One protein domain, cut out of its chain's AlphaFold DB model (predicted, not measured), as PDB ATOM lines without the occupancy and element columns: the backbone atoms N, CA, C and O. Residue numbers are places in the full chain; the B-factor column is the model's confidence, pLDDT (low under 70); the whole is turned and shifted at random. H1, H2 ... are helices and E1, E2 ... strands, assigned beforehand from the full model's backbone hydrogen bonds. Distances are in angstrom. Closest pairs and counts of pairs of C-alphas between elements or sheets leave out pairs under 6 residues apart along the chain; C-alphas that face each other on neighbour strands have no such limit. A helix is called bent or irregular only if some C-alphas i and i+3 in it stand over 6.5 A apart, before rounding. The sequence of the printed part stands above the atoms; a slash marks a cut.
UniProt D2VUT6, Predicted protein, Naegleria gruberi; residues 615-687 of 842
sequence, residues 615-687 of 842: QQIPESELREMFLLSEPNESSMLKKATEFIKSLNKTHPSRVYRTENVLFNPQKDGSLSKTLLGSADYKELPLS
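Overview. This is residues 615 to 687 of the 842 residues of the protein "Predicted protein" of Naegleria gruberi (UniProt D2VUT6). A long, bent two-stranded hairpin, E1 and E2, has one long helix, H2, packed over it through residues 633 to 648, while the short helix H1 sits by E2 and H2. Short stretches before and after H1, residues 615 to 616 and 623 to 624, pair antiparallel with E2. The printed part has 73 residues, with two named helices and two named strands in the order H1, H2, E1, E2; the sheet E1 - E2 is antiparallel and the class is mixed, helices and strands. The outline is a rod spanning 43 by 21 by 18 A, only just compact, close to loose, with a radius of gyration of the C-alphas of 13.2 A.

Arrangement. H1, residues 619 to 622, touches H2, residues 633 to 650, which meets it with residues 636 to 643 alone; the closest C-alphas, of Leu 622 and Lys 639, are 5.6 A apart. The closest C-alphas of H2 and E1, residues 654 to 666, are those of Glu 633 and Phe 663, at 5.7 A. H1 and E1 are apart. E2, residues 674 to 687, is the antiparallel neighbour of E1, at 165 degrees between directions; N 659 and O 680 are 2.8 A apart and N 682 and O 657 2.8 A, within hydrogen-bond range. The closest C-alphas of H2 and E2, of Met 636 and Leu 676, are 5.7 A apart. Every O i to N i+4 pair in H2 is within hydrogen-bond range; H1 is too short for such a pair.

Along the chain. H1 begins at C-alpha 619 (321.260, 219.293, 232.874). H2 is 26.2 A long. E1 is 31.5 A long and bends by 67 degrees at residue 663. E2, 34.3 A long, bends by 63 degrees at residue 684 and ends at C-alpha 687 (303.627, 220.694, 213.277).

Size, cuts and confidence. The two C-alphas farthest apart, of Ser 670 and Leu 686, are 43.8 A apart. The printed part has no cut and no long link. The mean pLDDT of the printed part is 91.5, and residue 670 alone is under 70.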
ATOM      1  N   GLN A 615     309.077 216.378 228.971       94.50
ATOM      2  CA  GLN A 615     310.408 215.808 228.801       94.50
ATOM      3  C   GLN A 615     311.420 216.701 229.520       94.50
ATOM      4  O   GLN A 615     311.359 217.925 229.413       94.50
ATOM      5  N   GLN A 616     312.353 216.098 230.252       96.75
ATOM      6  CA  GLN A 616     313.336 216.852 231.023       96.75
ATOM      7  C   GLN A 616     314.366 217.509 230.093       96.75
ATOM      8  O   GLN A 616     314.915 216.853 229.205       96.75
ATOM      9  N   ILE A 617     314.668 218.794 230.311       97.31
ATOM     10  CA  ILE A 617     315.794 219.448 229.635       97.31
ATOM     11  C   ILE A 617     317.097 218.877 230.221       97.31
ATOM     12  O   ILE A 617     317.260 218.903 231.445       97.31
ATOM     13  N   PRO A 618     318.045 218.389 229.393       96.88
ATOM     14  CA  PRO A 618     319.304 217.846 229.890       96.88
ATOM     15  C   PRO A 618     320.049 218.852 230.774       96.88
ATOM     16  O   PRO A 618     320.241 220.005 230.388       96.88
ATOM     17  N   GLU A 619     320.542 218.414 231.936       94.00
ATOM     18  CA  GLU A 619     321.260 219.293 232.874       94.00
ATOM     19  C   GLU A 619     322.459 220.007 232.234       94.00
ATOM     20  O   GLU A 619     322.798 221.131 232.611       94.00
ATOM     21  N   SER A 620     323.101 219.378 231.244       93.12
ATOM     22  CA  SER A 620     324.209 219.966 230.484       93.12
ATOM     23  C   SER A 620     323.828 221.273 229.786       93.12
ATOM     24  O   SER A 620     324.670 222.167 229.671       93.12
ATOM     25  N   GLU A 621     322.571 221.404 229.363       95.62
ATOM     26  CA  GLU A 621     322.018 222.581 228.681       95.62
ATOM     27  C   GLU A 621     321.626 223.692 229.674       95.62
ATOM     28  O   GLU A 621     321.534 224.864 229.310       95.62
ATOM     29  N   LEU A 622     321.462 223.346 230.957       95.38
ATOM     30  CA  LEU A 622     321.060 224.250 232.042       95.38
ATOM     31  C   LEU A 622     322.241 224.765 232.883       95.38
ATOM     32  O   LEU A 622     322.052 225.379 233.936       95.38
ATOM     33  N   ARG A 623     323.474 224.524 232.428       93.38
ATOM     34  CA  ARG A 623     324.706 224.931 233.115       93.38
ATOM     35  C   ARG A 623     325.305 226.202 232.513       93.38
ATOM     36  O   ARG A 623     325.547 226.290 231.308       93.38
ATOM     37  N   GLU A 624     325.642 227.171 233.362       91.81
ATOM     38  CA  GLU A 624     326.272 228.439 232.959       91.81
ATOM     39  C   GLU A 624     327.416 228.830 233.910       91.81
ATOM     40  O   GLU A 624     327.457 228.426 235.072       91.81
ATOM     41  N   MET A 625     328.406 229.565 233.395       88.94
ATOM     42  CA  MET A 625     329.555 230.024 234.176       88.94
ATOM     43  C   MET A 625     329.321 231.452 234.666       88.94
ATOM     44  O   MET A 625     328.995 232.334 233.876       88.94
ATOM     45  N   PHE A 626     329.559 231.679 235.953       85.88
ATOM     46  CA  PHE A 626     329.340 232.957 236.623       85.88
ATOM     47  C   PHE A 626     330.644 233.430 237.272       85.88
ATOM     48  O   PHE A 626     331.071 232.870 238.281       85.88
ATOM     49  N   LEU A 627     331.306 234.417 236.653       79.75
ATOM     50  CA  LEU A 627     332.608 234.944 237.102       79.75
ATOM     51  C   LEU A 627     332.493 236.230 237.937       79.75
ATOM     52  O   LEU A 627     333.310 236.448 238.824       79.75
ATOM     53  N   LEU A 628     331.504 237.081 237.641       78.06
ATOM     54  CA  LEU A 628     331.335 238.419 238.238       78.06
ATOM     55  C   LEU A 628     329.895 238.700 238.709       78.06
ATOM     56  O   LEU A 628     329.607 239.794 239.185       78.06
ATOM     57  N   SER A 629     328.983 237.741 238.547       83.69
ATOM     58  CA  SER A 629     327.564 237.849 238.900       83.69
ATOM     59  C   SER A 629     327.081 236.566 239.569       83.69
ATOM     60  O   SER A 629     327.745 235.537 239.479       83.69
ATOM     61  N   GLU A 630     325.929 236.614 240.231       87.06
ATOM     62  CA  GLU A 630     325.282 235.428 240.796       87.06
ATOM     63  C   GLU A 630     324.199 234.887 239.845       87.06
ATOM     64  O   GLU A 630     323.559 235.670 239.130       87.06
ATOM     65  N   PRO A 631     323.987 233.557 239.807       90.62
ATOM     66  CA  PRO A 631     322.876 232.967 239.070       90.62
ATOM     67  C   PRO A 631     321.537 233.454 239.637       90.62
ATOM     68  O   PRO A 631     321.391 233.627 240.844       90.62
ATOM     69  N   ASN A 632     320.544 233.648 238.772       93.31
ATOM     70  CA  ASN A 632     319.188 234.041 239.158       93.31
ATOM     71  C   ASN A 632     318.138 233.378 238.247       93.31
ATOM     72  O   ASN A 632     318.476 232.736 237.249       93.31
ATOM     73  N   GLU A 633     316.855 233.563 238.568       94.56
ATOM     74  CA  GLU A 633     315.734 233.002 237.799       94.56
ATOM     75  C   GLU A 633     315.749 233.414 236.315       94.56
ATOM     76  O   GLU A 633     315.414 232.611 235.445       94.56
ATOM     77  N   SER A 634     316.193 234.636 235.999       94.19
ATOM     78  CA  SER A 634     316.295 235.118 234.614       94.19
ATOM     79  C   SER A 634     317.358 234.349 233.825       94.19
ATOM     80  O   SER A 634     317.124 233.974 232.674       94.19
ATOM     81  N   SER A 635     318.498 234.028 234.447       92.75
ATOM     82  CA  SER A 635     319.509 233.145 233.850       92.75
ATOM     83  C   SER A 635     318.939 231.757 233.541       92.75
ATOM     84  O   SER A 635     319.181 231.220 232.460       92.75
ATOM     85  N   MET A 636     318.136 231.192 234.449       95.00
ATOM     86  CA  MET A 636     317.497 229.886 234.252       95.00
ATOM     87  C   MET A 636     316.488 229.908 233.095       95.00
ATOM     88  O   MET A 636     316.557 229.074 232.189       95.00
ATOM     89  N   LEU A 637     315.596 230.904 233.070       94.88
ATOM     90  CA  LEU A 637     314.636 231.101 231.978       94.88
ATOM     91  C   LEU A 637     315.339 231.295 230.630       94.88
ATOM     92  O   LEU A 637     314.905 230.741 229.617       94.88
ATOM     93  N   LYS A 638     316.447 232.044 230.614       94.69
ATOM     94  CA  LYS A 638     317.275 232.233 229.422       94.69
ATOM     95  C   LYS A 638     317.822 230.897 228.915       94.69
ATOM     96  O   LYS A 638     317.680 230.633 227.724       94.69
ATOM     97  N   LYS A 639     318.381 230.043 229.783       96.19
ATOM     98  CA  LYS A 639     318.900 228.720 229.388       96.19
ATOM     99  C   LYS A 639     317.828 227.776 228.876       96.19
ATOM    100  O   LYS A 639     317.992 227.212 227.796       96.19
ATOM    101  N   ALA A 640     316.697 227.688 229.568       95.88
ATOM    102  CA  ALA A 640     315.569 226.903 229.081       95.88
ATOM    103  C   ALA A 640     315.084 227.407 227.703       95.88
ATOM    104  O   ALA A 640     314.846 226.616 226.794       95.88
ATOM    105  N   THR A 641     315.029 228.729 227.499       95.38
ATOM    106  CA  THR A 641     314.659 229.335 226.207       95.38
ATOM    107  C   THR A 641     315.700 229.076 225.110       95.38
ATOM    108  O   THR A 641     315.335 228.865 223.955       95.38
ATOM    109  N   GLU A 642     316.997 229.107 225.434       95.75
ATOM    110  CA  GLU A 642     318.087 228.774 224.502       95.75
ATOM    111  C   GLU A 642     317.984 227.324 224.013       95.75
ATOM    112  O   GLU A 642     318.136 227.085 222.814       95.75
ATOM    113  N   PHE A 643     317.639 226.388 224.900       96.81
ATOM    114  CA  PHE A 643     317.398 224.993 224.536       96.81
ATOM    115  C   PHE A 643     316.191 224.840 223.595       96.81
ATOM    116  O   PHE A 643     316.292 224.220 222.542       96.81
ATOM    117  N   ILE A 644     315.064 225.498 223.881       95.81
ATOM    118  CA  ILE A 644     313.921 225.498 222.950       95.81
ATOM    119  C   ILE A 644     314.308 226.075 221.577       95.81
ATOM    120  O   ILE A 644     313.884 225.572 220.537       95.81
ATOM    121  N   LYS A 645     315.140 227.123 221.540       95.31
ATOM    122  CA  LYS A 645     315.652 227.680 220.279       95.31
ATOM    123  C   LYS A 645     316.541 226.692 219.519       95.31
ATOM    124  O   LYS A 645     316.501 226.705 218.290       95.31
ATOM    125  N   SER A 646     317.331 225.857 220.201       95.44
ATOM    126  CA  SER A 646     318.155 224.835 219.540       95.44
ATOM    127  C   SER A 646     317.299 223.703 218.960       95.44
ATOM    128  O   SER A 646     317.543 223.295 217.820       95.44
ATOM    129  N   LEU A 647     316.242 223.286 219.667       94.00
ATOM    130  CA  LEU A 647     315.246 222.344 219.146       94.00
ATOM    131  C   LEU A 647     314.553 222.899 217.899       94.00
ATOM    132  O   LEU A 647     314.609 222.264 216.852       94.00
ATOM    133  N   ASN A 648     314.027 224.127 217.949       90.88
ATOM    134  CA  ASN A 648     313.401 224.786 216.790       90.88
ATOM    135  C   ASN A 648     314.355 224.956 215.597       90.88
ATOM    136  O   ASN A 648     313.923 225.032 214.453       90.88
ATOM    137  N   LYS A 649     315.667 225.058 215.830       90.00
ATOM    138  CA  LYS A 649     316.649 225.115 214.739       90.00
ATOM    139  C   LYS A 649     316.841 223.749 214.070       90.00
ATOM    140  O   LYS A 649     317.142 223.698 212.882       90.00
ATOM    141  N   THR A 650     316.708 222.673 214.841       90.19
ATOM    142  CA  THR A 650     316.922 221.288 214.395       90.19
ATOM    143  C   THR A 650     315.656 220.694 213.777       90.19
ATOM    144  O   THR A 650     315.737 219.985 212.778       90.19
ATOM    145  N   HIS A 651     314.496 221.047 214.333       90.44
ATOM    146  CA  HIS A 651     313.162 220.617 213.924       90.44
ATOM    147  C   HIS A 651     312.254 221.844 213.747       90.44
ATOM    148  O   HIS A 651     311.432 222.147 214.616       90.44
ATOM    149  N   PRO A 652     312.436 222.618 212.664       89.06
ATOM    150  CA  PRO A 652     311.774 223.908 212.491       89.06
ATOM    151  C   PRO A 652     310.259 223.822 212.292       89.06
ATOM    152  O   PRO A 652     309.586 224.837 212.479       89.06
ATOM    153  N   SER A 653     309.713 222.653 211.934       89.94
ATOM    154  CA  SER A 653     308.261 222.437 211.892       89.94
ATOM    155  C   SER A 653     307.629 222.242 213.272       89.94
ATOM    156  O   SER A 653     306.422 222.431 213.440       89.94
ATOM    157  N   ARG A 654     308.414 221.812 214.264       91.06
ATOM    158  CA  ARG A 654     307.901 221.372 215.562       91.06
ATOM    159  C   ARG A 654     307.656 222.554 216.484       91.06
ATOM    160  O   ARG A 654     308.302 223.595 216.391       91.06
ATOM    161  N   VAL A 655     306.689 222.393 217.384       91.31
ATOM    162  CA  VAL A 655     306.296 223.442 218.328       91.31
ATOM    163  C   VAL A 655     306.562 222.963 219.746       91.31
ATOM    164  O   VAL A 655     305.963 221.993 220.211       91.31
ATOM    165  N   TYR A 656     307.430 223.685 220.449       93.75
ATOM    166  CA  TYR A 656     307.831 223.364 221.815       93.75
ATOM    167  C   TYR A 656     307.409 224.445 222.809       93.75
ATOM    168  O   TYR A 656     307.309 225.629 222.472       93.75
ATOM    169  N   ARG A 657     307.228 224.041 224.065       92.12
ATOM    170  CA  ARG A 657     306.949 224.934 225.191       92.12
ATOM    171  C   ARG A 657     307.734 224.499 226.420       92.12
ATOM    172  O   ARG A 657     307.747 223.321 226.749       92.12
ATOM    173  N   THR A 658     308.349 225.447 227.117       93.31
ATOM    174  CA  THR A 658     308.981 225.192 228.418       93.31
ATOM    175  C   THR A 658     307.927 225.022 229.520       93.31
ATOM    176  O   THR A 658     306.966 225.792 229.571       93.31
ATOM    177  N   GLU A 659     308.139 224.068 230.426       93.00
ATOM    178  CA  GLU A 659     307.290 223.778 231.589       93.00
ATOM    179  C   GLU A 659     308.161 223.559 232.846       93.00
ATOM    180  O   GLU A 659     309.368 223.351 232.740       93.00
ATOM    181  N   ASN A 660     307.570 223.629 234.045       93.50
ATOM    182  CA  ASN A 660     308.228 223.286 235.321       93.50
ATOM    183  C   ASN A 660     309.627 223.904 235.539       93.50
ATOM    184  O   ASN A 660     310.544 223.237 236.011       93.50
ATOM    185  N   VAL A 661     309.815 225.183 235.199       95.38
ATOM    186  CA  VAL A 661     311.106 225.864 235.394       95.38
ATOM    187  C   VAL A 661     311.332 226.128 236.880       95.38
ATOM    188  O   VAL A 661     310.679 226.987 237.469       95.38
ATOM    189  N   LEU A 662     312.278 225.408 237.476       96.12
ATOM    190  CA  LEU A 662     312.658 225.514 238.879       96.12
ATOM    191  C   LEU A 662     314.094 226.010 238.986       96.12
ATOM    192  O   LEU A 662     315.034 225.348 238.543       96.12
ATOM    193  N   PHE A 663     314.261 227.169 239.613       96.75
ATOM    194  CA  PHE A 663     315.570 227.722 239.929       96.75
ATOM    195  C   PHE A 663     316.071 227.151 241.260       96.75
ATOM    196  O   PHE A 663     315.461 227.366 242.306       96.75
ATOM    197  N   ASN A 664     317.170 226.398 241.217       94.94
ATOM    198  CA  ASN A 664     317.807 225.811 242.396       94.94
ATOM    199  C   ASN A 664     319.297 225.587 242.099       94.94
ATOM    200  O   ASN A 664     319.685 224.492 241.684       94.94
ATOM    201  N   PRO A 665     320.127 226.635 242.218       92.94
ATOM    202  CA  PRO A 665     321.484 226.594 241.712       92.94
ATOM    203  C   PRO A 665     322.381 225.665 242.538       92.94
ATOM    204  O   PRO A 665     322.447 225.768 243.761       92.94
ATOM    205  N   GLN A 666     323.135 224.800 241.861       90.88
ATOM    206  CA  GLN A 666     324.108 223.888 242.464       90.88
ATOM    207  C   GLN A 666     325.476 224.055 241.800       90.88
ATOM    208  O   GLN A 666     325.596 224.097 240.571       90.88
ATOM    209  N   LYS A 667     326.526 224.186 242.618       85.56
ATOM    210  CA  LYS A 667     327.895 224.445 242.158       85.56
ATOM    211  C   LYS A 667     328.816 223.303 242.582       85.56
ATOM    212  O   LYS A 667     329.026 223.097 243.772       85.56
ATOM    213  N   ASP A 668     329.427 222.640 241.603       77.50
ATOM    214  CA  ASP A 668     330.276 221.453 241.812       77.50
ATOM    215  C   ASP A 668     331.752 221.803 242.116       77.50
ATOM    216  O   ASP A 668     332.599 220.927 242.272       77.50
ATOM    217  N   GLY A 669     332.094 223.096 242.192       73.56
ATOM    218  CA  GLY A 669     333.450 223.594 242.459       73.56
ATOM    219  C   GLY A 669     333.654 225.050 242.026       73.56
ATOM    220  O   GLY A 669     332.892 225.578 241.214       73.56
ATOM    221  N   SER A 670     334.689 225.721 242.546       69.62
ATOM    222  CA  SER A 670     334.921 227.172 242.384       69.62
ATOM    223  C   SER A 670     335.063 227.647 240.928       69.62
ATOM    224  O   SER A 670     334.608 228.752 240.627       69.62
ATOM    225  N   LEU A 671     335.594 226.805 240.033       73.81
ATOM    226  CA  LEU A 671     335.811 227.077 238.598       73.81
ATOM    227  C   LEU A 671     334.884 226.271 237.657       73.81
ATOM    228  O   LEU A 671     335.131 226.197 236.455       73.81
ATOM    229  N   SER A 672     333.824 225.648 238.184       81.69
ATOM    230  CA  SER A 672     332.871 224.841 237.401       81.69
ATOM    231  C   SER A 672     331.668 225.661 236.909       81.69
ATOM    232  O   SER A 672     331.337 226.701 237.485       81.69
ATOM    233  N   LYS A 673     330.995 225.195 235.843       89.12
ATOM    234  CA  LYS A 673     329.681 225.735 235.456       89.12
ATOM    235  C   LYS A 673     328.651 225.363 236.525       89.12
ATOM    236  O   LYS A 673     328.496 224.183 236.841       89.12
ATOM    237  N   THR A 674     327.918 226.353 237.011       90.69
ATOM    238  CA  THR A 674     326.820 226.169 237.962       90.69
ATOM    239  C   THR A 674     325.623 225.563 237.232       90.69
ATOM    240  O   THR A 674     325.218 226.087 236.192       90.69
ATOM    241  N   LEU A 675     325.056 224.478 237.761       94.19
ATOM    242  CA  LEU A 675     323.732 224.004 237.359       94.19
ATOM    243  C   LEU A 675     322.707 224.994 237.897       94.19
ATOM    244  O   LEU A 675     322.681 225.229 239.098       94.19
ATOM    245  N   LEU A 676     321.900 225.608 237.034       94.88
ATOM    246  CA  LEU A 676     320.958 226.655 237.446       94.88
ATOM    247  C   LEU A 676     319.705 226.110 238.147       94.88
ATOM    248  O   LEU A 676     319.062 226.831 238.912       94.88
ATOM    249  N   GLY A 677     319.355 224.853 237.890       95.25
ATOM    250  CA  GLY A 677     318.153 224.209 238.399       95.25
ATOM    251  C   GLY A 677     317.661 223.129 237.440       95.25
ATOM    252  O   GLY A 677     318.465 222.486 236.769       95.25
ATOM    253  N   SER A 678     316.344 222.955 237.358       96.50
ATOM    254  CA  SER A 678     315.694 221.967 236.486       96.50
ATOM    255  C   SER A 678     314.562 222.609 235.692       96.50
ATOM    256  O   SER A 678     313.937 223.559 236.159       96.50
ATOM    257  N   ALA A 679     314.329 222.132 234.477       97.31
ATOM    258  CA  ALA A 679     313.207 222.551 233.650       97.31
ATOM    259  C   ALA A 679     312.802 221.409 232.726       97.31
ATOM    260  O   ALA A 679     313.647 220.611 232.314       97.31
ATOM    261  N   ASP A 680     311.528 221.397 232.360       97.00
ATOM    262  CA  ASP A 680     310.977 220.480 231.379       97.00
ATOM    263  C   ASP A 680     310.593 221.243 230.108       97.00
ATOM    264  O   ASP A 680     310.475 222.474 230.074       97.00
ATOM    265  N   TYR A 681     310.350 220.502 229.040       95.94
ATOM    266  CA  TYR A 681     309.671 220.997 227.858       95.94
ATOM    267  C   TYR A 681     308.605 220.011 227.401       95.94
ATOM    268  O   TYR A 681     308.661 218.818 227.679       95.94
ATOM    269  N   LYS A 682     307.615 220.524 226.681       94.69
ATOM    270  CA  LYS A 682     306.599 219.737 225.996       94.69
ATOM    271  C   LYS A 682     306.707 219.985 224.503       94.69
ATOM    272  O   LYS A 682     306.868 221.131 224.076       94.69
ATOM    273  N   GLU A 683     306.586 218.920 223.726       92.62
ATOM    274  CA  GLU A 683     306.414 218.980 222.278       92.62
ATOM    275  C   GLU A 683     304.932 218.812 221.943       92.62
ATOM    276  O   GLU A 683     304.237 217.955 222.497       92.62
ATOM    277  N   LEU A 684     304.434 219.655 221.045       91.94
ATOM    278  CA  LEU A 684     303.111 219.480 220.477       91.94
ATOM    279  C   LEU A 684     303.173 218.359 219.423       91.94
ATOM    280  O   LEU A 684     304.001 218.449 218.519       91.94
ATOM    281  N   PRO A 685     302.272 217.359 219.433       89.75
ATOM    282  CA  PRO A 685     302.238 216.311 218.405       89.75
ATOM    283  C   PRO A 685     301.723 216.823 217.044       89.75
ATOM    284  O   PRO A 685     301.416 216.034 216.153       89.75
ATOM    285  N   LEU A 686     301.632 218.144 216.876       90.06
ATOM    286  CA  LEU A 686     301.277 218.850 215.653       90.06
ATOM    287  C   LEU A 686     302.480 219.674 215.191       90.06
ATOM    288  O   LEU A 686     303.241 220.192 216.011       90.06
ATOM    289  N   SER A 687     302.619 219.834 213.882       89.56
ATOM    290  CA  SER A 687     303.627 220.694 213.277       89.56
ATOM    291  C   SER A 687     302.996 221.964 212.718       89.56
ATOM    292  O   SER A 687     301.784 222.064 212.528       89.56
TER     293      SER A 687